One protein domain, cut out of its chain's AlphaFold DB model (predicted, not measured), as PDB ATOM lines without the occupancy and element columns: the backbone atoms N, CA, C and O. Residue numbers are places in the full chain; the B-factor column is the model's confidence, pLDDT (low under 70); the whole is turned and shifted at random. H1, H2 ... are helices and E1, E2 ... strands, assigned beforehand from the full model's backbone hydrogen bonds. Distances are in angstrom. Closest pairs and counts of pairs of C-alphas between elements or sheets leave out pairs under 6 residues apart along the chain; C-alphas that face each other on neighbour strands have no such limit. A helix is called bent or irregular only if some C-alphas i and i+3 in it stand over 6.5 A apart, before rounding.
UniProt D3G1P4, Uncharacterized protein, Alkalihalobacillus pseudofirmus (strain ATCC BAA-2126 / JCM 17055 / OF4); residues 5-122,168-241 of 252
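This is residues 5 to 122 and 168 to 241 of the 252 residues of an uncharacterized protein of Alkalihalobacillus pseudofirmus (strain ATCC BAA-2126 / JCM 17055 / OF4) (UniProt D3G1P4). Two strongly twisted antiparallel sheets lie in different halves of the domain, E1 E2 E3 towards one end of its longest axis and E4 E5 E6 E7 towards the other, and H2 bridges them, grazing both. H5 covers one face of the three-stranded sheet, with H1 and H4 side by side beyond it, away from that sheet; H6 lies near E1, H3 and H7 are close to each other, and H8 grazes the four-stranded sheet. The printed part has 192 residues with eight named helices and seven named strands, in the order H1 H2 H3 H4 H5 E1 E2 E3 H6 H7 E4 E5 E6 E7 H8, of mixed class, helices and strands. It is compact, with a radius of gyration of the C-alphas of 16.3 A and spans of 50 by 37 by 31 A.

H1 is residues 5 to 12, with C-alpha 5 at (119.360, 88.578, 113.309). H2, residues 22 to 36, is 20.7 A long from first to last C-alpha. H3 is residues 42 to 51 and is irregular, with C-alphas 46 and 49 standing 9.4 A apart. H4 is residues 56 to 66, 15.4 A, and H5 is residues 72 to 85, 19.8 A. E1, residues 90 to 96, measures 19.6 A; E2, residues 99 to 106, measures 23.1 A and begins at C-alpha 99, (103.979, 109.260, 110.524); E3 is residues 109 to 113. After the cut come H6, residues 168 to 177, and H7, residues 184 to 187. E4 is residues 190 to 194, E5 is 199 to 204, E6 is 207 to 212, and E7 is 215 to 221, 17.3 A. H8, residues 224 to 233, ends at C-alpha 233, (132.257, 111.587, 113.284).

H1 touches H4, with Thr 5 and Asp 57 as closest C-alphas, 6.2 A apart, at a shallow tilt of 23 degrees, the same way. H2 only grazes each sheet; its C-alpha 35 is 4.6 A from that of Trp 194 in E4, the closest pair of the two. Residues 39 to 40 pair antiparallel with residues 191 to 192 of E4. H3 is close to but not clearly touching H7, the closest C-alphas, those of Ile 45 and Asn 186, being 6.4 A apart. H4 and H5 only just touch, with 3 pairs of C-alphas within 8 A, the closest those of Leu 56 and Thr 78, 6.7 A. H5 is on the sheet E1 E2 E3 at a height over the sheet of 8.5 A, and it runs along the strands, at 12 degrees to E2 on the local plane. E1 E2 E3 is a meander, each strand the antiparallel neighbour of the one before; N 93 and O 101 are 2.8 A apart, and N 111 and O 104 are 2.8 A apart, within hydrogen-bond range. H6 is on that sheet too, on the same face as H5, its closest C-alphas to E1 those of Leu 168 and Ile 92, 7.4 A. E4 E5 E6 E7 is a second meander, with E4 and E7 as edge strands: N 203 and O 191 are 2.8 A apart, N 209 and O 202 are 2.8 A, and N 217 and O 210 are 2.8 A. H8 only grazes this sheet, with residues 227 to 231. In H1, H2, H4, H5, H6 and H8 every O i to N i+4 pair is within hydrogen-bond range, in H3 it is 3 of 6, and H7 is too short for such a pair.

The two C-alphas farthest apart are those of Asn 108 and Lys 223, 51.5 A. Residues 123 to 167 are not printed, and C-alphas 122 and 168 stand 24.7 A apart across the cut. Of the links that are printed whole, none is long. The mean pLDDT of the printed part is 96.1, and no printed residue is under 70.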
ATOM      1  N   THR A   5     119.596  87.196 113.733       91.12
ATOM      2  CA  THR A   5     119.360  88.578 113.309       91.12
ATOM      3  C   THR A   5     119.064  89.511 114.488       91.12
ATOM      4  O   THR A   5     119.491  90.661 114.482       91.12
ATOM      5  N   THR A   6     118.368  89.023 115.518       94.94
ATOM      6  CA  THR A   6     118.115  89.792 116.747       94.94
ATOM      7  C   THR A   6     119.407  89.993 117.537       94.94
ATOM      8  O   THR A   6     119.652  91.096 118.014       94.94
ATOM      9  N   ASP A   7     120.272  88.979 117.599       95.25
ATOM     10  CA  ASP A   7     121.582  89.104 118.249       95.25
ATOM     11  C   ASP A   7     122.456  90.148 117.533       95.25
ATOM     12  O   ASP A   7     122.980  91.052 118.176       95.25
ATOM     13  N   LYS A   8     122.498  90.128 116.190       96.44
ATOM     14  CA  LYS A   8     123.184  91.165 115.393       96.44
ATOM     15  C   LYS A   8     122.664  92.571 115.703       96.44
ATOM     16  O   LYS A   8     123.426  93.535 115.706       96.44
ATOM     17  N   TYR A   9     121.362  92.709 115.937       98.06
ATOM     18  CA  TYR A   9     120.777  93.991 116.305       98.06
ATOM     19  C   TYR A   9     121.217  94.455 117.695       98.06
ATOM     20  O   TYR A   9     121.532  95.629 117.879       98.06
ATOM     21  N   PHE A  10     121.288  93.540 118.661       97.94
ATOM     22  CA  PHE A  10     121.833  93.833 119.983       97.94
ATOM     23  C   PHE A  10     123.305  94.223 119.929       97.94
ATOM     24  O   PHE A  10     123.677  95.182 120.602       97.94
ATOM     25  N   ASP A  11     124.105  93.578 119.082       97.44
ATOM     26  CA  ASP A  11     125.503  93.958 118.863       97.44
ATOM     27  C   ASP A  11     125.617  95.389 118.319       97.44
ATOM     28  O   ASP A  11     126.394  96.185 118.844       97.44
ATOM     29  N   ILE A  12     124.796  95.753 117.320       97.62
ATOM     30  CA  ILE A  12     124.747  97.122 116.773       97.62
ATOM     31  C   ILE A  12     124.426  98.133 117.878       97.62
ATOM     32  O   ILE A  12     125.088  99.161 117.976       97.62
ATOM     33  N   LEU A  13     123.430  97.839 118.719       97.75
ATOM     34  CA  LEU A  13     123.004  98.715 119.814       97.75
ATOM     35  C   LEU A  13     123.886  98.620 121.071       97.75
ATOM     36  O   LEU A  13     123.601  99.298 122.059       97.75
ATOM     37  N   ASN A  14     124.922  97.775 121.060       96.94
ATOM     38  CA  ASN A  14     125.760  97.459 122.216       96.94
ATOM     39  C   ASN A  14     124.942  97.042 123.462       96.94
ATOM     40  O   ASN A  14     125.147  97.532 124.576       96.94
ATOM     41  N   ILE A  15     123.970  96.149 123.267       97.19
ATOM     42  CA  ILE A  15     123.098  95.622 124.320       97.19
ATOM     43  C   ILE A  15     123.514  94.193 124.655       97.19
ATOM     44  O   ILE A  15     123.497  93.316 123.802       97.19
ATOM     45  N   ASN A  16     123.784  93.924 125.933       95.56
ATOM     46  CA  ASN A  16     123.803  92.555 126.444       95.56
ATOM     47  C   ASN A  16     122.436  92.236 127.077       95.56
ATOM     48  O   ASN A  16     122.170  92.707 128.187       95.56
ATOM     49  N   PRO A  17     121.562  91.446 126.421       92.88
ATOM     50  CA  PRO A  17     120.195  91.222 126.890       92.88
ATOM     51  C   PRO A  17     120.119  90.511 128.248       92.88
ATOM     52  O   PRO A  17     119.123  90.658 128.949       92.88
ATOM     53  N   GLN A  18     121.165  89.784 128.660       92.38
ATOM     54  CA  GLN A  18     121.189  89.058 129.938       92.38
ATOM     55  C   GLN A  18     121.218  89.985 131.163       92.38
ATOM     56  O   GLN A  18     120.958  89.538 132.276       92.38
ATOM     57  N   HIS A  19     121.541  91.267 130.977       92.75
ATOM     58  CA  HIS A  19     121.614  92.249 132.060       92.75
ATOM     59  C   HIS A  19     120.271  92.932 132.367       92.75
ATOM     60  O   HIS A  19     120.229  93.813 133.225       92.75
ATOM     61  N   PHE A  20     119.187  92.564 131.678       92.81
ATOM     62  CA  PHE A  20     117.917  93.287 131.736       92.81
ATOM     63  C   PHE A  20     116.732  92.372 132.049       92.81
ATOM     64  O   PHE A  20     116.683  91.214 131.633       92.81
ATOM     65  N   SER A  21     115.730  92.921 132.743       92.50
ATOM     66  CA  SER A  21     114.381  92.350 132.737       92.50
ATOM     67  C   SER A  21     113.740  92.514 131.349       92.50
ATOM     68  O   SER A  21     114.239  93.268 130.514       92.50
ATOM     69  N   SER A  22     112.604  91.854 131.087       90.31
ATOM     70  CA  SER A  22     111.930  91.968 129.781       90.31
ATOM     71  C   SER A  22     111.535  93.412 129.443       90.31
ATOM     72  O   SER A  22     111.768  93.856 128.323       90.31
ATOM     73  N   ILE A  23     110.961  94.161 130.391       94.50
ATOM     74  CA  ILE A  23     110.553  95.558 130.159       94.50
ATOM     75  C   ILE A  23     111.776  96.471 130.040       94.50
ATOM     76  O   ILE A  23     111.806  97.350 129.175       94.50
ATOM     77  N   ASP A  24     112.795  96.257 130.876       96.62
ATOM     78  CA  ASP A  24     114.012  97.068 130.830       96.62
ATOM     79  C   ASP A  24     114.768  96.859 129.519       96.62
ATOM     80  O   ASP A  24     115.274  97.825 128.952       96.62
ATOM     81  N   LEU A  25     114.780  95.631 128.990       97.69
ATOM     82  CA  LEU A  25     115.367  95.323 127.691       97.69
ATOM     83  C   LEU A  25     114.667  96.103 126.576       97.69
ATOM     84  O   LEU A  25     115.335  96.757 125.780       97.69
ATOM     85  N   LEU A  26     113.332  96.083 126.538       98.12
ATOM     86  CA  LEU A  26     112.554  96.797 125.522       98.12
ATOM     87  C   LEU A  26     112.785  98.312 125.584       98.12
ATOM     88  O   LEU A  26     113.035  98.943 124.558       98.12
ATOM     89  N   ASN A  27     112.773  98.897 126.783       98.12
ATOM     90  CA  ASN A  27     113.073 100.319 126.958       98.12
ATOM     91  C   ASN A  27     114.515 100.652 126.556       98.12
ATOM     92  O   ASN A  27     114.753 101.668 125.905       98.12
ATOM     93  N   ASN A  28     115.472  99.784 126.890       98.19
ATOM     94  CA  ASN A  28     116.865  99.979 126.513       98.19
ATOM     95  C   ASN A  28     117.065  99.869 124.994       98.19
ATOM     96  O   ASN A  28     117.821 100.657 124.436       98.19
ATOM     97  N   ILE A  29     116.339  98.987 124.298       98.62
ATOM     98  CA  ILE A  29     116.325  98.948 122.827       98.62
ATOM     99  C   ILE A  29     115.847 100.292 122.262       98.62
ATOM    100  O   ILE A  29     116.513 100.856 121.398       98.62
ATOM    101  N   VAL A  30     114.738 100.844 122.771       98.50
ATOM    102  CA  VAL A  30     114.197 102.142 122.318       98.50
ATOM    103  C   VAL A  30     115.195 103.284 122.537       98.50
ATOM    104  O   VAL A  30     115.373 104.135 121.661       98.50
ATOM    105  N   PHE A  31     115.855 103.303 123.695       98.12
ATOM    106  CA  PHE A  31     116.855 104.311 124.038       98.12
ATOM    107  C   PHE A  31     118.125 104.202 123.186       98.12
ATOM    108  O   PHE A  31     118.590 105.207 122.642       98.12
ATOM    109  N   GLN A  32     118.683 102.997 123.050       98.12
ATOM    110  CA  GLN A  32     119.918 102.778 122.295       98.12
ATOM    111  C   GLN A  32     119.701 102.937 120.792       98.12
ATOM    112  O   GLN A  32     120.569 103.487 120.117       98.12
ATOM    113  N   HIS A  33     118.534 102.549 120.262       98.44
ATOM    114  CA  HIS A  33     118.181 102.787 118.860       98.44
ATOM    115  C   HIS A  33     118.327 104.266 118.515       98.44
ATOM    116  O   HIS A  33     119.035 104.608 117.574       98.44
ATOM    117  N   GLN A  34     117.708 105.142 119.309       97.81
ATOM    118  CA  GLN A  34     117.701 106.588 119.072       97.81
ATOM    119  C   GLN A  34     119.088 107.236 119.137       97.81
ATOM    120  O   GLN A  34     119.289 108.298 118.544       97.81
ATOM    121  N   GLN A  35     120.030 106.614 119.849       97.19
ATOM    122  CA  GLN A  35     121.411 107.083 119.936       97.19
ATOM    123  C   GLN A  35     122.342 106.472 118.897       97.19
ATOM    124  O   GLN A  35     123.387 107.044 118.610       97.19
ATOM    125  N   THR A  36     121.992 105.314 118.347       97.25
ATOM    126  CA  THR A  36     122.901 104.536 117.501       97.25
ATOM    127  C   THR A  36     122.533 104.645 116.030       97.25
ATOM    128  O   THR A  36     123.400 104.864 115.188       97.25
ATOM    129  N   ILE A  37     121.246 104.499 115.717       97.88
ATOM    130  CA  ILE A  37     120.742 104.393 114.351       97.88
ATOM    131  C   ILE A  37     120.173 105.748 113.939       97.88
ATOM    132  O   ILE A  37     119.211 106.240 114.527       97.88
ATOM    133  N   CYS A  38     120.775 106.350 112.915       97.69
ATOM    134  CA  CYS A  38     120.350 107.653 112.428       97.69
ATOM    135  C   CYS A  38     119.015 107.567 111.684       97.69
ATOM    136  O   CYS A  38     118.860 106.747 110.775       97.69
ATOM    137  N   PHE A  39     118.104 108.491 111.993       98.50
ATOM    138  CA  PHE A  39     117.059 108.850 111.041       98.50
ATOM    139  C   PHE A  39     117.716 109.556 109.862       98.50
ATOM    140  O   PHE A  39     118.544 110.446 110.065       98.50
ATOM    141  N   GLU A  40     117.305 109.238 108.639       98.25
ATOM    142  CA  GLU A  40     117.844 109.879 107.442       98.25
ATOM    143  C   GLU A  40     116.930 109.769 106.209       98.25
ATOM    144  O   GLU A  40     116.052 108.906 106.145       98.25
ATOM    145  N   THR A  41     117.140 110.648 105.223       98.25
ATOM    146  CA  THR A  41     116.463 110.608 103.909       98.25
ATOM    147  C   THR A  41     117.415 110.405 102.729       98.25
ATOM    148  O   THR A  41     116.953 110.311 101.594       98.25
ATOM    149  N   ALA A  42     118.726 110.317 102.958       98.06
ATOM    150  CA  ALA A  42     119.729 110.195 101.904       98.06
ATOM    151  C   ALA A  42     119.554 108.904 101.092       98.06
ATOM    152  O   ALA A  42     119.438 108.972  99.866       98.06
ATOM    153  N   THR A  43     119.430 107.744 101.748       97.06
ATOM    154  CA  THR A  43     119.232 106.464 101.040       97.06
ATOM    155  C   THR A  43     117.933 106.459 100.242       97.06
ATOM    156  O   THR A  43     117.913 106.036  99.090       97.06
ATOM    157  N   LYS A  44     116.865 107.036 100.802       96.56
ATOM    158  CA  LYS A  44     115.590 107.224 100.105       96.56
ATOM    159  C   LYS A  44     115.742 108.074  98.841       96.56
ATOM    160  O   LYS A  44     115.194 107.727  97.801       96.56
ATOM    161  N   ILE A  45     116.456 109.194  98.926       96.88
ATOM    162  CA  ILE A  45     116.654 110.114  97.798       96.88
ATOM    163  C   ILE A  45     117.524 109.474  96.714       96.88
ATOM    164  O   ILE A  45     117.224 109.612  95.532       96.88
ATOM    165  N   LYS A  46     118.589 108.778  97.120       96.06
ATOM    166  CA  LYS A  46     119.557 108.166  96.208       96.06
ATOM    167  C   LYS A  46     118.993 106.926  95.514       96.06
ATOM    168  O   LYS A  46     119.106 106.786  94.300       96.06
ATOM    169  N   ASP A  47     118.393 106.023  96.284       94.50
ATOM    170  CA  ASP A  47     118.021 104.691  95.805       94.50
ATOM    171  C   ASP A  47     116.524 104.568  95.464       94.50
ATOM    172  O   ASP A  47     116.108 103.581  94.844       94.50
ATOM    173  N   GLY A  48     115.704 105.562  95.824       92.88
ATOM    174  CA  GLY A  48     114.254 105.514  95.649       92.88
ATOM    175  C   GLY A  48     113.659 104.296  96.354       92.88
ATOM    176  O   GLY A  48     114.102 103.902  97.430       92.88
ATOM    177  N   GLU A  49     112.709 103.619  95.710       92.06
ATOM    178  CA  GLU A  49     112.096 102.400  96.256       92.06
ATOM    179  C   GLU A  49     113.092 101.260  96.532       92.06
ATOM    180  O   GLU A  49     112.795 100.367  97.327       92.06
ATOM    181  N   LYS A  50     114.289 101.273  95.925       90.38
ATOM    182  CA  LYS A  50     115.312 100.247  96.186       90.38
ATOM    183  C   LYS A  50     115.869 100.327  97.610       90.38
ATOM    184  O   LYS A  50     116.462  99.353  98.063       90.38
ATOM    185  N   CYS A  51     115.655 101.439  98.323       89.00
ATOM    186  CA  CYS A  51     116.025 101.569  99.732       89.00
ATOM    187  C   CYS A  51     115.096 100.773 100.670       89.00
ATOM    188  O   CYS A  51     115.377 100.667 101.863       89.00
ATOM    189  N   ILE A  52     113.961 100.254 100.177       91.31
ATOM    190  CA  ILE A  52     113.010  99.490 100.991       91.31
ATOM    191  C   ILE A  52     113.627  98.117 101.308       91.31
ATOM    192  O   ILE A  52     113.823  97.307 100.396       91.31
ATOM    193  N   PRO A  53     113.905  97.794 102.585       89.50
ATOM    194  CA  PRO A  53     114.508  96.525 102.947       89.50
ATOM    195  C   PRO A  53     113.585  95.354 102.622       89.50
ATOM    196  O   PRO A  53     112.396  95.346 102.948       89.50
ATOM    197  N   THR A  54     114.161  94.319 102.020       88.69
ATOM    198  CA  THR A  54     113.465  93.054 101.752       88.69
ATOM    199  C   THR A  54     113.533  92.091 102.935       88.69
ATOM    200  O   THR A  54     112.613  91.299 103.135       88.69
ATOM    201  N   THR A  55     114.601  92.170 103.735       94.44
ATOM    202  CA  THR A  55     114.836  91.350 104.929       94.44
ATOM    203  C   THR A  55     115.477  92.182 106.035       94.44
ATOM    204  O   THR A  55     116.101  93.216 105.778       94.44
ATOM    205  N   LEU A  56     115.332  91.720 107.278       95.06
ATOM    206  CA  LEU A  56     115.930  92.393 108.427       95.06
ATOM    207  C   LEU A  56     117.462  92.318 108.357       95.06
ATOM    208  O   LEU A  56     118.130  93.313 108.610       95.06
ATOM    209  N   ASP A  57     118.027  91.200 107.895       95.25
ATOM    210  CA  ASP A  57     119.475  91.072 107.680       95.25
ATOM    211  C   ASP A  57     120.024  92.090 106.670       95.25
ATOM    212  O   ASP A  57     121.110  92.636 106.891       95.25
ATOM    213  N   ASN A  58     119.284  92.380 105.592       93.88
ATOM    214  CA  ASN A  58     119.676  93.396 104.612       93.88
ATOM    215  C   ASN A  58     119.692  94.788 105.247       93.88
ATOM    216  O   ASN A  58     120.683  95.505 105.113       93.88
ATOM    217  N   TYR A  59     118.646  95.129 106.007       96.94
ATOM    218  CA  TYR A  59     118.593  96.386 106.752       96.94
ATOM    219  C   TYR A  59     119.765  96.519 107.737       96.94
ATOM    220  O   TYR A  59     120.500  97.503 107.708       96.94
ATOM    221  N   LEU A  60     120.005  95.501 108.569       97.12
ATOM    222  CA  LEU A  60     121.090  95.537 109.553       97.12
ATOM    223  C   LEU A  60     122.471  95.598 108.899       97.12
ATOM    224  O   LEU A  60     123.388  96.200 109.452       97.12
ATOM    225  N   SER A  61     122.639  94.988 107.726       94.81
ATOM    226  CA  SER A  61     123.884  95.088 106.959       94.81
ATOM    227  C   SER A  61     124.099  96.499 106.417       94.81
ATOM    228  O   SER A  61     125.218  96.988 106.486       94.81
ATOM    229  N   GLN A  62     123.047  97.187 105.964       94.69
ATOM    230  CA  GLN A  62     123.130  98.599 105.584       94.69
ATOM    231  C   GLN A  62     123.557  99.473 106.771       94.69
ATOM    232  O   GLN A  62     124.536 100.211 106.668       94.69
ATOM    233  N   VAL A  63     122.876  99.343 107.913       97.12
ATOM    234  CA  VAL A  63     123.211 100.095 109.133       97.12
ATOM    235  C   VAL A  63     124.659  99.837 109.557       97.12
ATOM    236  O   VAL A  63     125.374 100.772 109.886       97.12
ATOM    237  N   THR A  64     125.122  98.586 109.492       96.56
ATOM    238  CA  THR A  64     126.495  98.231 109.894       96.56
ATOM    239  C   THR A  64     127.545  98.734 108.902       96.56
ATOM    240  O   THR A  64     128.594  99.220 109.313       96.56
ATOM    241  N   ASN A  65     127.289  98.604 107.598       96.06
ATOM    242  CA  ASN A  65     128.302  98.851 106.573       96.06
ATOM    243  C   ASN A  65     128.428 100.333 106.208       96.06
ATOM    244  O   ASN A  65     129.526 100.774 105.885       96.06
ATOM    245  N   ILE A  66     127.318 101.079 106.223       96.50
ATOM    246  CA  ILE A  66     127.289 102.486 105.792       96.50
ATOM    247  C   ILE A  66     126.643 103.437 106.810       96.50
ATOM    248  O   ILE A  66     126.654 104.643 106.585       96.50
ATOM    249  N   GLY A  67     126.082 102.939 107.919       97.06
ATOM    250  CA  GLY A  67     125.583 103.762 109.034       97.06
ATOM    251  C   GLY A  67     124.163 104.330 108.889       97.06
ATOM    252  O   GLY A  67     123.632 104.907 109.839       97.06
ATOM    253  N   TYR A  68     123.514 104.178 107.732       97.56
ATOM    254  CA  TYR A  68     122.212 104.802 107.453       97.56
ATOM    255  C   TYR A  68     121.021 103.949 107.910       97.56
ATOM    256  O   TYR A  68     120.876 102.799 107.486       97.56
ATOM    257  N   GLY A  69     120.138 104.537 108.729       97.31
ATOM    258  CA  GLY A  69     118.987 103.861 109.343       97.31
ATOM    259  C   GLY A  69     117.628 104.050 108.664       97.31
ATOM    260  O   GLY A  69     116.702 103.293 108.959       97.31
ATOM    261  N   GLY A  70     117.483 105.004 107.747       97.44
ATOM    262  CA  GLY A  70     116.233 105.299 107.044       97.44
ATOM    263  C   GLY A  70     115.258 106.217 107.786       97.44
ATOM    264  O   GLY A  70     115.563 106.840 108.801       97.44
ATOM    265  N   THR A  71     114.047 106.314 107.239       97.75
ATOM    266  CA  THR A  71     112.960 107.158 107.764       97.75
ATOM    267  C   THR A  71     112.109 106.419 108.809       97.75
ATOM    268  O   THR A  71     112.373 105.260 109.141       97.75
ATOM    269  N   CYS A  72     111.017 107.043 109.280       97.31
ATOM    270  CA  CYS A  72     110.045 106.404 110.177       97.31
ATOM    271  C   CYS A  72     109.497 105.076 109.637       97.31
ATOM    272  O   CYS A  72     109.160 104.194 110.428       97.31
ATOM    273  N   PHE A  73     109.478 104.890 108.312       97.81
ATOM    274  CA  PHE A  73     109.144 103.611 107.703       97.81
ATOM    275  C   PHE A  73     110.169 102.522 108.058       97.81
ATOM    276  O   PHE A  73     109.818 101.516 108.671       97.81
ATOM    277  N   ALA A  74     111.444 102.730 107.728       97.62
ATOM    278  CA  ALA A  74     112.488 101.735 107.965       97.62
ATOM    279  C   ALA A  74     112.676 101.443 109.459       97.62
ATOM    280  O   ALA A  74     112.783 100.282 109.856       97.62
ATOM    281  N   MET A  75     112.635 102.481 110.297       97.69
ATOM    282  CA  MET A  75     112.816 102.339 111.740       97.69
ATOM    283  C   MET A  75     111.634 101.604 112.397       97.69
ATOM    284  O   MET A  75     111.856 100.671 113.171       97.69
ATOM    285  N   SER A  76     110.385 101.943 112.045       98.06
ATOM    286  CA  SER A  76     109.197 101.238 112.568       98.06
ATOM    287  C   SER A  76     109.126  99.796 112.078       98.06
ATOM    288  O   SER A  76     108.812  98.896 112.852       98.06
ATOM    289  N   TRP A  77     109.453  99.559 110.805       98.00
ATOM    290  CA  TRP A  77     109.513  98.216 110.235       98.00
ATOM    291  C   TRP A  77     110.566  97.356 110.936       98.00
ATOM    292  O   TRP A  77     110.306  96.204 111.262       98.00
ATOM    293  N   THR A  78     111.736  97.919 111.224       97.75
ATOM    294  CA  THR A  78     112.799  97.205 111.940       97.75
ATOM    295  C   THR A  78     112.355  96.832 113.347       97.75
ATOM    296  O   THR A  78     112.480  95.671 113.734       97.75
ATOM    297  N   LEU A  79     111.798  97.783 114.108       98.12
ATOM    298  CA  LEU A  79     111.335  97.501 115.466       98.12
ATOM    299  C   LEU A  79     110.175  96.501 115.504       98.12
ATOM    300  O   LEU A  79     110.134  95.694 116.428       98.12
ATOM    301  N   LEU A  80     109.287  96.508 114.500       98.00
ATOM    302  CA  LEU A  80     108.251  95.485 114.328       98.00
ATOM    303  C   LEU A  80     108.874  94.082 114.353       98.00
ATOM    304  O   LEU A  80     108.571  93.301 115.250       98.00
ATOM    305  N   HIS A  81     109.809  93.800 113.441       97.44
ATOM    306  CA  HIS A  81     110.435  92.473 113.336       97.44
ATOM    307  C   HIS A  81     111.292  92.115 114.548       97.44
ATOM    308  O   HIS A  81     111.333  90.956 114.955       97.44
ATOM    309  N   ILE A  82     111.996  93.089 115.133       97.88
ATOM    310  CA  ILE A  82     112.814  92.845 116.327       97.88
ATOM    311  C   ILE A  82     111.931  92.441 117.508       97.88
ATOM    312  O   ILE A  82     112.215  91.441 118.162       97.88
ATOM    313  N   PHE A  83     110.850  93.171 117.776       97.81
ATOM    314  CA  PHE A  83     109.969  92.857 118.899       97.81
ATOM    315  C   PHE A  83     109.112  91.607 118.648       97.81
ATOM    316  O   PHE A  83     108.894  90.840 119.586       97.81
ATOM    317  N   GLU A  84     108.724  91.319 117.402       96.88
ATOM    318  CA  GLU A  84     108.112  90.034 117.030       96.88
ATOM    319  C   GLU A  84     109.072  88.858 117.274       96.88
ATOM    320  O   GLU A  84     108.679  87.853 117.867       96.88
ATOM    321  N   ASN A  85     110.356  88.989 116.915       96.12
ATOM    322  CA  ASN A  85     111.374  87.967 117.191       96.12
ATOM    323  C   ASN A  85     111.631  87.755 118.693       96.12
ATOM    324  O   ASN A  85     112.096  86.684 119.092       96.12
ATOM    325  N   LEU A  86     111.336  88.755 119.527       95.62
ATOM    326  CA  LEU A  86     111.357  88.643 120.988       95.62
ATOM    327  C   LEU A  86     110.069  88.026 121.563       95.62
ATOM    328  O   LEU A  86     110.002  87.778 122.764       95.62
ATOM    329  N   GLY A  87     109.086  87.713 120.716       95.38
ATOM    330  CA  GLY A  87     107.847  87.034 121.094       95.38
ATOM    331  C   GLY A  87     106.695  87.968 121.459       95.38
ATOM    332  O   GLY A  87     105.732  87.514 122.074       95.38
ATOM    333  N   HIS A  88     106.773  89.254 121.108       96.56
ATOM    334  CA  HIS A  88     105.687  90.203 121.346       96.56
ATOM    335  C   HIS A  88     104.702  90.245 120.176       96.56
ATOM    336  O   HIS A  88     105.087  90.127 119.014       96.56
ATOM    337  N   GLU A  89     103.422  90.474 120.478       95.88
ATOM    338  CA  GLU A  89     102.459  90.911 119.467       95.88
ATOM    339  C   GLU A  89     102.707  92.391 119.178       95.88
ATOM    340  O   GLU A  89     102.597  93.225 120.083       95.88
ATOM    341  N   VAL A  90     103.033  92.710 117.929       98.12
ATOM    342  CA  VAL A  90     103.391  94.064 117.510       98.12
ATOM    343  C   VAL A  90     102.525  94.483 116.329       98.12
ATOM    344  O   VAL A  90     102.232  93.697 115.431       98.12
ATOM    345  N   ARG A  91     102.077  95.738 116.322       98.25
ATOM    346  CA  ARG A  91     101.257  96.310 115.248       98.25
ATOM    347  C   ARG A  91     101.794  97.674 114.838       98.25
ATOM    348  O   ARG A  91     102.343  98.408 115.655       98.25
ATOM    349  N   ILE A  92     101.610  98.038 113.572       98.50
ATOM    350  CA  ILE A  92     102.038  99.339 113.045       98.50
ATOM    351  C   ILE A  92     100.952 100.376 113.321       98.50
ATOM    352  O   ILE A  92      99.780 100.163 113.005       98.50
ATOM    353  N   LEU A  93     101.343 101.520 113.868       98.19
ATOM    354  CA  LEU A  93     100.479 102.677 114.046       98.19
ATOM    355  C   LEU A  93     100.678 103.661 112.897       98.19
ATOM    356  O   LEU A  93     101.802 103.910 112.465       98.19
ATOM    357  N   PHE A  94      99.579 104.260 112.448       97.62
ATOM    358  CA  PHE A  94      99.600 105.392 111.530       97.62
ATOM    359  C   PHE A  94      99.099 106.642 112.248       97.62
ATOM    360  O   PHE A  94      97.990 106.657 112.786       97.62
ATOM    361  N   LEU A  95      99.929 107.680 112.263       97.69
ATOM    362  CA  LEU A  95      99.616 108.965 112.857       97.69
ATOM    363  C   LEU A  95      99.615 110.031 111.761       97.69
ATOM    364  O   LEU A  95     100.613 110.255 111.079       97.69
ATOM    365  N   GLU A  96      98.488 110.708 111.601       96.06
ATOM    366  CA  GLU A  96      98.294 111.725 110.575       96.06
ATOM    367  C   GLU A  96      98.936 113.062 110.974       96.06
ATOM    368  O   GLU A  96      98.791 113.476 112.126       96.06
ATOM    369  N   PRO A  97      99.563 113.795 110.039       93.62
ATOM    370  CA  PRO A  97      99.900 113.361 108.680       93.62
ATOM    371  C   PRO A  97     101.162 112.476 108.651       93.62
ATOM    372  O   PRO A  97     102.140 112.794 109.324       93.62
ATOM    373  N   ASP A  98     101.157 111.415 107.840       91.50
ATOM    374  CA  ASP A  98     102.343 110.675 107.361       91.50
ATOM    375  C   ASP A  98     103.432 110.358 108.396       91.50
ATOM    376  O   ASP A  98     104.613 110.646 108.197       91.50
ATOM    377  N   HIS A  99     103.043 109.757 109.521       96.69
ATOM    378  CA  HIS A  99     103.979 109.260 110.524       96.69
ATOM    379  C   HIS A  99     103.650 107.836 110.958       96.69
ATOM    380  O   HIS A  99     102.482 107.456 111.056       96.69
ATOM    381  N   TYR A 100     104.696 107.063 111.232       97.56
ATOM    382  CA  TYR A 100     104.587 105.661 111.600       97.56
ATOM    383  C   TYR A 100     105.370 105.399 112.870       97.56
ATOM    384  O   TYR A 100     106.470 105.911 113.061       97.56
ATOM    385  N   ALA A 101     104.750 104.598 113.715       98.31
ATOM    386  CA  ALA A 101     105.278 104.104 114.970       98.31
ATOM    387  C   ALA A 101     104.796 102.657 115.126       98.31
ATOM    388  O   ALA A 101     104.073 102.138 114.264       98.31
ATOM    389  N   ILE A 102     105.137 102.004 116.229       98.69
ATOM    390  CA  ILE A 102     104.596 100.681 116.541       98.69
ATOM    391  C   ILE A 102     103.879 100.687 117.886       98.69
ATOM    392  O   ILE A 102     104.067 101.571 118.725       98.69
ATOM    393  N   THR A 103     103.046  99.675 118.072       98.62
ATOM    394  CA  THR A 103     102.500  99.300 119.366       98.62
ATOM    395  C   THR A 103     102.818  97.849 119.669       98.62
ATOM    396  O   THR A 103     102.853  97.038 118.745       98.62
ATOM    397  N   LEU A 104     103.015  97.521 120.940       98.00
ATOM    398  CA  LEU A 104     103.150  96.147 121.414       98.00
ATOM    399  C   LEU A 104     102.441  95.940 122.749       98.00
ATOM    400  O   LEU A 104     102.235  96.891 123.505       98.00
ATOM    401  N   VAL A 105     102.086  94.691 123.040       96.44
ATOM    402  CA  VAL A 105     101.472  94.307 124.316       96.44
ATOM    403  C   VAL A 105     102.513  93.677 125.238       96.44
ATOM    404  O   VAL A 105     103.171  92.699 124.879       96.44
ATOM    405  N   VAL A 106     102.636  94.222 126.447       95.38
ATOM    406  CA  VAL A 106     103.479  93.681 127.522       95.38
ATOM    407  C   VAL A 106     102.643  93.653 128.796       95.38
ATOM    408  O   VAL A 106     102.052  94.664 129.156       95.38
ATOM    409  N   GLU A 107     102.538  92.489 129.446       92.44
ATOM    410  CA  GLU A 107     101.769  92.318 130.695       92.44
ATOM    411  C   GLU A 107     100.321  92.861 130.611       92.44
ATOM    412  O   GLU A 107      99.808  93.476 131.542       92.44
ATOM    413  N   ASN A 108      99.646  92.622 129.479       93.00
ATOM    414  CA  ASN A 108      98.292  93.110 129.155       93.00
ATOM    415  C   ASN A 108      98.154  94.635 128.991       93.00
ATOM    416  O   ASN A 108      97.037  95.148 128.917       93.00
ATOM    417  N   ILE A 109      99.264  95.366 128.896       95.81
ATOM    418  CA  ILE A 109      99.276  96.802 128.621       95.81
ATOM    419  C   ILE A 109      99.758  97.023 127.185       95.81
ATOM    420  O   ILE A 109     100.790  96.503 126.771       95.81
ATOM    421  N   GLU A 110      98.991  97.801 126.419       97.00
ATOM    422  CA  GLU A 110      99.339  98.226 125.062       97.00
ATOM    423  C   GLU A 110     100.231  99.478 125.128       97.00
ATOM    424  O   GLU A 110      99.831 100.502 125.695       97.00
ATOM    425  N   TYR A 111     101.428  99.407 124.548       98.56
ATOM    426  CA  TYR A 111     102.438 100.462 124.590       98.56
ATOM    427  C   TYR A 111     102.713 101.066 123.214       98.56
ATOM    428  O   TYR A 111     102.995 100.347 122.269       98.56
ATOM    429  N   PHE A 112     102.725 102.395 123.137       98.62
ATOM    430  CA  PHE A 112     103.276 103.204 122.057       98.62
ATOM    431  C   PHE A 112     104.810 103.199 122.081       98.62
ATOM    432  O   PHE A 112     105.417 103.472 123.125       98.62
ATOM    433  N   VAL A 113     105.430 102.962 120.923       98.69
ATOM    434  CA  VAL A 113     106.885 103.023 120.740       98.69
ATOM    435  C   VAL A 113     107.241 103.759 119.461       98.69
ATOM    436  O   VAL A 113     106.745 103.435 118.382       98.69
ATOM    437  N   ASP A 114     108.155 104.717 119.586       98.44
ATOM    438  CA  ASP A 114     108.613 105.543 118.480       98.44
ATOM    439  C   ASP A 114     110.066 105.968 118.683       98.44
ATOM    440  O   ASP A 114     110.445 106.458 119.745       98.44
ATOM    441  N   VAL A 115     110.867 105.783 117.641       98.06
ATOM    442  CA  VAL A 115     112.299 106.111 117.601       98.06
ATOM    443  C   VAL A 115     112.636 107.095 116.476       98.06
ATOM    444  O   VAL A 115     113.803 107.380 116.237       98.06
ATOM    445  N   SER A 116     111.625 107.606 115.766       96.12
ATOM    446  CA  SER A 116     111.790 108.334 114.502       96.12
ATOM    447  C   SER A 116     111.133 109.718 114.479       96.12
ATOM    448  O   SER A 116     111.310 110.467 113.524       96.12
ATOM    449  N   PHE A 117     110.408 110.092 115.538       95.12
ATOM    450  CA  PHE A 117     109.671 111.360 115.638       95.12
ATOM    451  C   PHE A 117     110.515 112.589 116.035       95.12
ATOM    452  O   PHE A 117     109.972 113.652 116.341       95.12
ATOM    453  N   TRP A 118     111.847 112.466 116.034       94.94
ATOM    454  CA  TRP A 118     112.789 113.548 116.379       94.94
ATOM    455  C   TRP A 118     112.464 114.188 117.742       94.94
ATOM    456  O   TRP A 118     112.412 115.412 117.896       94.94
ATOM    457  N   ALA A 119     112.168 113.335 118.721       94.50
ATOM    458  CA  ALA A 119     111.744 113.702 120.064       94.50
ATOM    459  C   ALA A 119     112.366 112.741 121.095       94.50
ATOM    460  O   ALA A 119     112.672 111.610 120.727       94.50
ATOM    461  N   PRO A 120     112.543 113.149 122.368       94.81
ATOM    462  CA  PRO A 120     113.213 112.350 123.398       94.81
ATOM    463  C   PRO A 120     112.279 111.276 123.983       94.81
ATOM    464  O   PRO A 120     111.988 111.238 125.180       94.81
ATOM    465  N   LEU A 121     111.752 110.401 123.127       97.19
ATOM    466  CA  LEU A 121     110.845 109.316 123.501       97.19
ATOM    467  C   LEU A 121     111.644 108.052 123.826       97.19
ATOM    468  O   LEU A 121     111.539 107.029 123.166       97.19
ATOM    469  N   PHE A 122     112.476 108.130 124.861       97.38
ATOM    470  CA  PHE A 122     113.504 107.128 125.182       97.38
ATOM    471  C   PHE A 122     113.008 105.815 125.807       97.38
ATOM    472  O   PHE A 122     113.802 105.051 126.346       97.38
ATOM    473  N   LEU A 168     100.582  95.369 107.439       95.31
ATOM    474  CA  LEU A 168     101.881  95.436 106.762       95.31
ATOM    475  C   LEU A 168     101.760  95.722 105.246       95.31
ATOM    476  O   LEU A 168     102.550  96.523 104.746       95.31
ATOM    477  N   PRO A 169     100.786  95.160 104.496       96.69
ATOM    478  CA  PRO A 169     100.546  95.557 103.107       96.69
ATOM    479  C   PRO A 169     100.206  97.045 102.938       96.69
ATOM    480  O   PRO A 169     100.820  97.709 102.107       96.69
ATOM    481  N   GLN A 170      99.300  97.591 103.760       96.75
ATOM    482  CA  GLN A 170      98.948  99.021 103.718       96.75
ATOM    483  C   GLN A 170     100.154  99.908 104.045       96.75
ATOM    484  O   GLN A 170     100.353 100.955 103.431       96.75
ATOM    485  N   PHE A 171     100.967  99.490 105.014       96.88
ATOM    486  CA  PHE A 171     102.199 100.177 105.371       96.88
ATOM    487  C   PHE A 171     103.203 100.198 104.212       96.88
ATOM    488  O   PHE A 171     103.723 101.261 103.883       96.88
ATOM    489  N   LYS A 172     103.428  99.057 103.546       95.38
ATOM    490  CA  LYS A 172     104.322  98.964 102.379       95.38
ATOM    491  C   LYS A 172     103.839  99.814 101.207       95.38
ATOM    492  O   LYS A 172     104.638 100.525 100.612       95.38
ATOM    493  N   GLU A 173     102.541  99.790 100.911       95.44
ATOM    494  CA  GLU A 173     101.949 100.637  99.870       95.44
ATOM    495  C   GLU A 173     102.203 102.127 100.152       95.44
ATOM    496  O   GLU A 173     102.581 102.885  99.261       95.44
ATOM    497  N   ARG A 174     102.041 102.548 101.411       95.44
ATOM    498  CA  ARG A 174     102.313 103.926 101.837       95.44
ATOM    499  C   ARG A 174     103.800 104.274 101.790       95.44
ATOM    500  O   ARG A 174     104.132 105.398 101.428       95.44
ATOM    501  N   TRP A 175     104.682 103.326 102.105       95.81
ATOM    502  CA  TRP A 175     106.126 103.517 101.973       95.81
ATOM    503  C   TRP A 175     106.507 103.772 100.516       95.81
ATOM    504  O   TRP A 175     107.157 104.775 100.231       95.81
ATOM    505  N   ILE A 176     106.028 102.937  99.592       95.12
ATOM    506  CA  ILE A 176     106.240 103.097  98.148       95.12
ATOM    507  C   ILE A 176     105.774 104.486  97.698       95.12
ATOM    508  O   ILE A 176     106.601 105.296  97.285       95.12
ATOM    509  N   LYS A 177     104.502 104.833  97.947       94.06
ATOM    510  CA  LYS A 177     103.923 106.140  97.578       94.06
ATOM    511  C   LYS A 177     104.649 107.342  98.180       94.06
ATOM    512  O   LYS A 177     104.550 108.446  97.652       94.06
ATOM    513  N   SER A 178     105.368 107.164  99.289       94.38
ATOM    514  CA  SER A 178     106.123 108.257  99.900       94.38
ATOM    515  C   SER A 178     107.270 108.763  99.016       94.38
ATOM    516  O   SER A 178     107.787 109.844  99.292       94.38
ATOM    517  N   HIS A 179     107.700 108.018  97.992       91.94
ATOM    518  CA  HIS A 179     108.763 108.434  97.067       91.94
ATOM    519  C   HIS A 179     108.272 109.412  95.991       91.94
ATOM    520  O   HIS A 179     109.073 110.186  95.477       91.94
ATOM    521  N   ASP A 180     106.964 109.441  95.724       87.56
ATOM    522  CA  ASP A 180     106.379 110.183  94.598       87.56
ATOM    523  C   ASP A 180     105.736 111.519  95.001       87.56
ATOM    524  O   ASP A 180     105.137 112.203  94.171       87.56
ATOM    525  N   ASN A 181     105.802 111.895  96.280       81.75
ATOM    526  CA  ASN A 181     105.186 113.127  96.767       81.75
ATOM    527  C   ASN A 181     106.179 114.300  96.826       81.75
ATOM    528  O   ASN A 181     107.378 114.119  97.037       81.75
ATOM    529  N   ASP A 182     105.668 115.524  96.702       84.12
ATOM    530  CA  ASP A 182     106.443 116.747  96.940       84.12
ATOM    531  C   ASP A 182     106.493 117.053  98.446       84.12
ATOM    532  O   ASP A 182     105.866 117.982  98.958       84.12
ATOM    533  N   SER A 183     107.138 116.161  99.202       89.94
ATOM    534  CA  SER A 183     107.294 116.306 100.649       89.94
ATOM    535  C   SER A 183     108.636 116.927 101.015       89.94
ATOM    536  O   SER A 183     109.640 116.752 100.329       89.94
ATOM    537  N   PHE A 184     108.682 117.555 102.195       93.25
ATOM    538  CA  PHE A 184     109.920 118.065 102.788       93.25
ATOM    539  C   PHE A 184     111.069 117.039 102.746       93.25
ATOM    540  O   PHE A 184     112.205 117.409 102.467       93.25
ATOM    541  N   PHE A 185     110.764 115.756 102.971       94.06
ATOM    542  CA  PHE A 185     111.737 114.661 103.009       94.06
ATOM    543  C   PHE A 185     112.190 114.146 101.636       94.06
ATOM    544  O   PHE A 185     113.158 113.392 101.583       94.06
ATOM    545  N   ASN A 186     111.533 114.554 100.546       92.94
ATOM    546  CA  ASN A 186     111.973 114.285  99.170       92.94
ATOM    547  C   ASN A 186     112.724 115.475  98.548       92.94
ATOM    548  O   ASN A 186     113.413 115.301  97.539       92.94
ATOM    549  N   SER A 187     112.608 116.650  99.174       94.62
ATOM    550  CA  SER A 187     113.229 117.908  98.740       94.62
ATOM    551  C   SER A 187     114.378 118.355  99.651       94.62
ATOM    552  O   SER A 187     114.987 119.388  99.401       94.62
ATOM    553  N   ASN A 188     114.684 117.603 100.716       97.25
ATOM    554  CA  ASN A 188     115.803 117.879 101.620       97.25
ATOM    555  C   ASN A 188     116.477 116.585 102.073       97.25
ATOM    556  O   ASN A 188     115.813 115.647 102.530       97.25
ATOM    557  N   VAL A 189     117.810 116.571 102.035       98.19
ATOM    558  CA  VAL A 189     118.602 115.484 102.613       98.19
ATOM    559  C   VAL A 189     118.746 115.746 104.105       98.19
ATOM    560  O   VAL A 189     119.362 116.722 104.526       98.19
ATOM    561  N   CYS A 190     118.137 114.894 104.915       98.50
ATOM    562  CA  CYS A 190     118.103 115.026 106.363       98.50
ATOM    563  C   CYS A 190     118.868 113.866 106.988       98.50
ATOM    564  O   CYS A 190     118.745 112.734 106.526       98.50
ATOM    565  N   ILE A 191     119.592 114.129 108.072       98.75
ATOM    566  CA  ILE A 191     120.101 113.102 108.980       98.75
ATOM    567  C   ILE A 191     120.055 113.618 110.414       98.75
ATOM    568  O   ILE A 191     120.365 114.783 110.669       98.75
ATOM    569  N   ASN A 192     119.629 112.781 111.355       98.50
ATOM    570  CA  ASN A 192     119.665 113.111 112.774       98.50
ATOM    571  C   ASN A 192     119.806 111.879 113.665       98.50
ATOM    572  O   ASN A 192     119.510 110.755 113.261       98.50
ATOM    573  N   ARG A 193     120.244 112.134 114.896       97.38
ATOM    574  CA  ARG A 193     120.260 111.180 116.007       97.38
ATOM    575  C   ARG A 193     120.382 111.921 117.330       97.38
ATOM    576  O   ARG A 193     120.812 113.078 117.379       97.38
ATOM    577  N   TRP A 194     120.099 111.215 118.412       97.62
ATOM    578  CA  TRP A 194     120.559 111.625 119.731       97.62
ATOM    579  C   TRP A 194     122.049 111.272 119.865       97.62
ATOM    580  O   TRP A 194     122.464 110.158 119.560       97.62
ATOM    581  N   ILE A 195     122.898 112.233 120.233       95.50
ATOM    582  CA  ILE A 195     124.316 111.946 120.531       95.50
ATOM    583  C   ILE A 195     124.409 111.321 121.923       95.50
ATOM    584  O   ILE A 195     125.146 110.364 122.137       95.50
ATOM    585  N   ASP A 196     123.620 111.866 122.842       94.75
ATOM    586  CA  ASP A 196     123.382 111.362 124.182       94.75
ATOM    587  C   ASP A 196     121.926 111.675 124.571       94.75
ATOM    588  O   ASP A 196     121.138 112.157 123.753       94.75
ATOM    589  N   LYS A 197     121.551 111.414 125.825       94.00
ATOM    590  CA  LYS A 197     120.188 111.653 126.319       94.00
ATOM    591  C   LYS A 197     119.728 113.116 126.263       94.00
ATOM    592  O   LYS A 197     118.531 113.331 126.359       94.00
ATOM    593  N   ASP A 198     120.639 114.084 126.185       95.62
ATOM    594  CA  ASP A 198     120.373 115.520 126.312       95.62
ATOM    595  C   ASP A 198     120.636 116.293 125.005       95.62
ATOM    596  O   ASP A 198     120.076 117.380 124.823       95.62
ATOM    597  N   HIS A 199     121.460 115.757 124.097       97.06
ATOM    598  CA  HIS A 199     121.896 116.430 122.873       97.06
ATOM    599  C   HIS A 199     121.390 115.741 121.604       97.06
ATOM    600  O   HIS A 199     121.725 114.591 121.310       97.06
ATOM    601  N   PHE A 200     120.638 116.490 120.799       97.88
ATOM    602  CA  PHE A 200     120.121 116.058 119.504       97.88
ATOM    603  C   PHE A 200     120.908 116.723 118.375       97.88
ATOM    604  O   PHE A 200     120.930 117.952 118.276       97.88
ATOM    605  N   ALA A 201     121.547 115.921 117.525       98.38
ATOM    606  CA  ALA A 201     122.258 116.404 116.350       98.38
ATOM    607  C   ALA A 201     121.428 116.211 115.094       98.38
ATOM    608  O   ALA A 201     120.819 115.161 114.889       98.38
ATOM    609  N   MET A 202     121.454 117.215 114.226       98.31
ATOM    610  CA  MET A 202     120.719 117.204 112.973       98.31
ATOM    611  C   MET A 202     121.493 117.948 111.893       98.31
ATOM    612  O   MET A 202     122.005 119.041 112.134       98.31
ATOM    613  N   CYS A 203     121.525 117.373 110.697       98.56
ATOM    614  CA  CYS A 203     121.965 118.038 109.483       98.56
ATOM    615  C   CYS A 203     120.826 118.013 108.462       98.56
ATOM    616  O   CYS A 203     120.299 116.944 108.145       98.56
ATOM    617  N   ILE A 204     120.430 119.188 107.973       98.38
ATOM    618  CA  ILE A 204     119.474 119.345 106.873       98.38
ATOM    619  C   ILE A 204     120.212 120.040 105.741       98.38
ATOM    620  O   ILE A 204     120.647 121.187 105.871       98.38
ATOM    621  N   ASN A 205     120.360 119.334 104.631       97.75
ATOM    622  CA  ASN A 205     121.274 119.680 103.563       97.75
ATOM    623  C   ASN A 205     122.686 119.916 104.134       97.75
ATOM    624  O   ASN A 205     123.258 119.025 104.755       97.75
ATOM    625  N   ASN A 206     123.221 121.127 104.006       97.56
ATOM    626  CA  ASN A 206     124.498 121.537 104.589       97.56
ATOM    627  C   ASN A 206     124.370 122.277 105.936       97.56
ATOM    628  O   ASN A 206     125.376 122.716 106.484       97.56
ATOM    629  N   ASN A 207     123.167 122.420 106.497       98.31
ATOM    630  CA  ASN A 207     122.956 123.107 107.770       98.31
ATOM    631  C   ASN A 207     123.005 122.115 108.929       98.31
ATOM    632  O   ASN A 207     122.077 121.330 109.128       98.31
ATOM    633  N   PHE A 208     124.075 122.187 109.713       98.62
ATOM    634  CA  PHE A 208     124.279 121.365 110.896       98.62
ATOM    635  C   PHE A 208     123.869 122.100 112.167       98.62
ATOM    636  O   PHE A 208     124.090 123.305 112.320       98.62
ATOM    637  N   SER A 209     123.299 121.355 113.110       98.50
ATOM    638  CA  SER A 209     122.945 121.864 114.426       98.50
ATOM    639  C   SER A 209     123.039 120.804 115.517       98.50
ATOM    640  O   SER A 209     122.792 119.622 115.274       98.50
ATOM    641  N   ILE A 210     123.332 121.263 116.735       98.19
ATOM    642  CA  ILE A 210     123.184 120.499 117.976       98.19
ATOM    643  C   ILE A 210     122.221 121.262 118.879       98.19
ATOM    644  O   ILE A 210     122.396 122.458 119.129       98.19
ATOM    645  N   GLN A 211     121.205 120.569 119.379       96.69
ATOM    646  CA  GLN A 211     120.199 121.116 120.281       96.69
ATOM    647  C   GLN A 211     120.254 120.424 121.638       96.69
ATOM    648  O   GLN A 211     120.480 119.221 121.714       96.69
ATOM    649  N   ARG A 212     119.976 121.184 122.699       95.25
ATOM    650  CA  ARG A 212     119.647 120.664 124.028       95.25
ATOM    651  C   ARG A 212     118.254 121.157 124.406       95.25
ATOM    652  O   ARG A 212     118.065 122.342 124.694       95.25
ATOM    653  N   GLY A 213     117.270 120.260 124.353       89.56
ATOM    654  CA  GLY A 213     115.855 120.630 124.445       89.56
ATOM    655  C   GLY A 213     115.450 121.600 123.330       89.56
ATOM    656  O   GLY A 213     115.695 121.338 122.159       89.56
ATOM    657  N   ASN A 214     114.865 122.746 123.689       86.94
ATOM    658  CA  ASN A 214     114.442 123.783 122.732       86.94
ATOM    659  C   ASN A 214     115.537 124.817 122.381       86.94
ATOM    660  O   ASN A 214     115.230 125.856 121.796       86.94
ATOM    661  N   LYS A 215     116.804 124.589 122.760       92.31
ATOM    662  CA  LYS A 215     117.903 125.545 122.539       92.31
ATOM    663  C   LYS A 215     118.958 124.985 121.593       92.31
ATOM    664  O   LYS A 215     119.464 123.888 121.819       92.31
ATOM    665  N   PHE A 216     119.343 125.775 120.594       95.06
ATOM    666  CA  PHE A 216     120.530 125.511 119.783       95.06
ATOM    667  C   PHE A 216     121.789 125.789 120.606       95.06
ATOM    668  O   PHE A 216     121.966 126.888 121.128       95.06
ATOM    669  N   ILE A 217     122.642 124.777 120.727       96.62
ATOM    670  CA  ILE A 217     123.984 124.883 121.311       96.62
ATOM    671  C   ILE A 217     125.004 125.177 120.210       96.62
ATOM    672  O   ILE A 217     125.962 125.912 120.424       96.62
ATOM    673  N   GLU A 218     124.759 124.646 119.013       96.75
ATOM    674  CA  GLU A 218     125.547 124.908 117.818       96.75
ATOM    675  C   GLU A 218     124.624 124.975 116.600       96.75
ATOM    676  O   GLU A 218     123.679 124.188 116.485       96.75
ATOM    677  N   GLN A 219     124.903 125.906 115.691       97.19
ATOM    678  CA  GLN A 219     124.262 125.993 114.386       97.19
ATOM    679  C   GLN A 219     125.249 126.595 113.387       97.19
ATOM    680  O   GLN A 219     125.810 127.662 113.640       97.19
ATOM    681  N   LYS A 220     125.475 125.906 112.268       97.06
ATOM    682  CA  LYS A 220     126.368 126.377 111.208       97.06
ATOM    683  C   LYS A 220     126.045 125.734 109.869       97.06
ATOM    684  O   LYS A 220     125.650 124.572 109.799       97.06
ATOM    685  N   GLU A 221     126.283 126.490 108.811       97.81
ATOM    686  CA  GLU A 221     126.341 125.964 107.456       97.81
ATOM    687  C   GLU A 221     127.729 125.349 107.217       97.81
ATOM    688  O   GLU A 221     128.758 125.960 107.521       97.81
ATOM    689  N   LEU A 222     127.763 124.116 106.723       97.19
ATOM    690  CA  LEU A 222     128.977 123.347 106.486       97.19
ATOM    691  C   LEU A 222     129.415 123.438 105.025       97.19
ATOM    692  O   LEU A 222     128.599 123.404 104.106       97.19
ATOM    693  N   LYS A 223     130.733 123.481 104.821       95.25
ATOM    694  CA  LYS A 223     131.365 123.209 103.523       95.25
ATOM    695  C   LYS A 223     131.642 121.713 103.388       95.25
ATOM    696  O   LYS A 223     131.708 121.022 104.399       95.25
ATOM    697  N   ASP A 224     131.867 121.232 102.169       91.69
ATOM    698  CA  ASP A 224     131.978 119.800 101.852       91.69
ATOM    699  C   ASP A 224     132.926 119.009 102.768       91.69
ATOM    700  O   ASP A 224     132.551 117.942 103.253       91.69
ATOM    701  N   ASP A 225     134.128 119.515 103.054       95.25
ATOM    702  CA  ASP A 225     135.089 118.798 103.907       95.25
ATOM    703  C   ASP A 225     134.637 118.728 105.373       95.25
ATOM    704  O   ASP A 225     134.765 117.688 106.027       95.25
ATOM    705  N   ASP A 226     134.037 119.805 105.886       97.31
ATOM    706  CA  ASP A 226     133.459 119.811 107.229       97.31
ATOM    707  C   ASP A 226     132.201 118.945 107.307       97.31
ATOM    708  O   ASP A 226     131.992 118.260 108.307       97.31
ATOM    709  N   LEU A 227     131.393 118.930 106.245       98.00
ATOM    710  CA  LEU A 227     130.213 118.085 106.127       98.00
ATOM    711  C   LEU A 227     130.598 116.606 106.147       98.00
ATOM    712  O   LEU A 227     130.048 115.857 106.951       98.00
ATOM    713  N   LYS A 228     131.597 116.192 105.357       98.31
ATOM    714  CA  LYS A 228     132.133 114.819 105.389       98.31
ATOM    715  C   LYS A 228     132.578 114.428 106.790       98.31
ATOM    716  O   LYS A 228     132.204 113.369 107.292       98.31
ATOM    717  N   ARG A 229     133.339 115.307 107.446       98.12
ATOM    718  CA  ARG A 229     133.819 115.076 108.808       98.12
ATOM    719  C   ARG A 229     132.667 114.933 109.799       98.12
ATOM    720  O   ARG A 229     132.709 114.027 110.628       98.12
ATOM    721  N   VAL A 230     131.650 115.790 109.730       98.12
ATOM    722  CA  VAL A 230     130.467 115.715 110.605       98.12
ATOM    723  C   VAL A 230     129.669 114.433 110.351       98.12
ATOM    724  O   VAL A 230     129.319 113.749 111.310       98.12
ATOM    725  N   LEU A 231     129.446 114.054 109.092       98.50
ATOM    726  CA  LEU A 231     128.760 112.810 108.723       98.50
ATOM    727  C   LEU A 231     129.465 111.576 109.305       98.50
ATOM    728  O   LEU A 231     128.825 110.767 109.975       98.50
ATOM    729  N   SER A 232     130.786 111.469 109.160       97.81
ATOM    730  CA  SER A 232     131.522 110.329 109.720       97.81
ATOM    731  C   SER A 232     131.650 110.370 111.242       97.81
ATOM    732  O   SER A 232     131.502 109.342 111.888       97.81
ATOM    733  N   SER A 233     131.937 111.527 111.845       96.94
ATOM    734  CA  SER A 233     132.257 111.587 113.284       96.94
ATOM    735  C   SER A 233     131.039 111.704 114.200       96.94
ATOM    736  O   SER A 233     131.054 111.146 115.294       96.94
ATOM    737  N   VAL A 234     129.990 112.417 113.777       97.44
ATOM    738  CA  VAL A 234     128.784 112.646 114.590       97.44
ATOM    739  C   VAL A 234     127.718 111.605 114.277       97.44
ATOM    740  O   VAL A 234     127.104 111.053 115.186       97.44
ATOM    741  N   PHE A 235     127.500 111.331 112.990       98.06
ATOM    742  CA  PHE A 235     126.443 110.426 112.544       98.06
ATOM    743  C   PHE A 235     126.929 108.992 112.305       98.06
ATOM    744  O   PHE A 235     126.100 108.089 112.244       98.06
ATOM    745  N   ASN A 236     128.247 108.766 112.256       97.06
ATOM    746  CA  ASN A 236     128.854 107.461 111.984       97.06
ATOM    747  C   ASN A 236     128.345 106.835 110.676       97.06
ATOM    748  O   ASN A 236     128.002 105.655 110.633       97.06
ATOM    749  N   VAL A 237     128.270 107.650 109.618       98.12
ATOM    750  CA  VAL A 237     127.809 107.223 108.290       98.12
ATOM    751  C   VAL A 237     128.871 107.431 107.215       98.12
ATOM    752  O   VAL A 237     129.757 108.279 107.365       98.12
ATOM    753  N   ASP A 238     128.765 106.679 106.118       97.81
ATOM    754  CA  ASP A 238     129.549 106.909 104.899       97.81
ATOM    755  C   ASP A 238     129.103 108.222 104.229       97.81
ATOM    756  O   ASP A 238     128.007 108.275 103.673       97.81
ATOM    757  N   PRO A 239     129.933 109.282 104.211       98.25
ATOM    758  CA  PRO A 239     129.509 110.575 103.691       98.25
ATOM    759  C   PRO A 239     129.120 110.574 102.213       98.25
ATOM    760  O   PRO A 239     128.394 111.474 101.789       98.25
ATOM    761  N   SER A 240     129.615 109.615 101.421       97.62
ATOM    762  CA  SER A 240     129.398 109.589  99.972       97.62
ATOM    763  C   SER A 240     127.911 109.552  99.616       97.62
ATOM    764  O   SER A 240     127.478 110.307  98.747       97.62
ATOM    765  N   ILE A 241     127.123 108.774 100.361       97.69
ATOM    766  CA  ILE A 241     125.682 108.620 100.152       97.69
ATOM    767  C   ILE A 241     124.957 109.945 100.375       97.69
ATOM    768  O   ILE A 241     124.188 110.374  99.523       97.69
TER     769      ILE A 241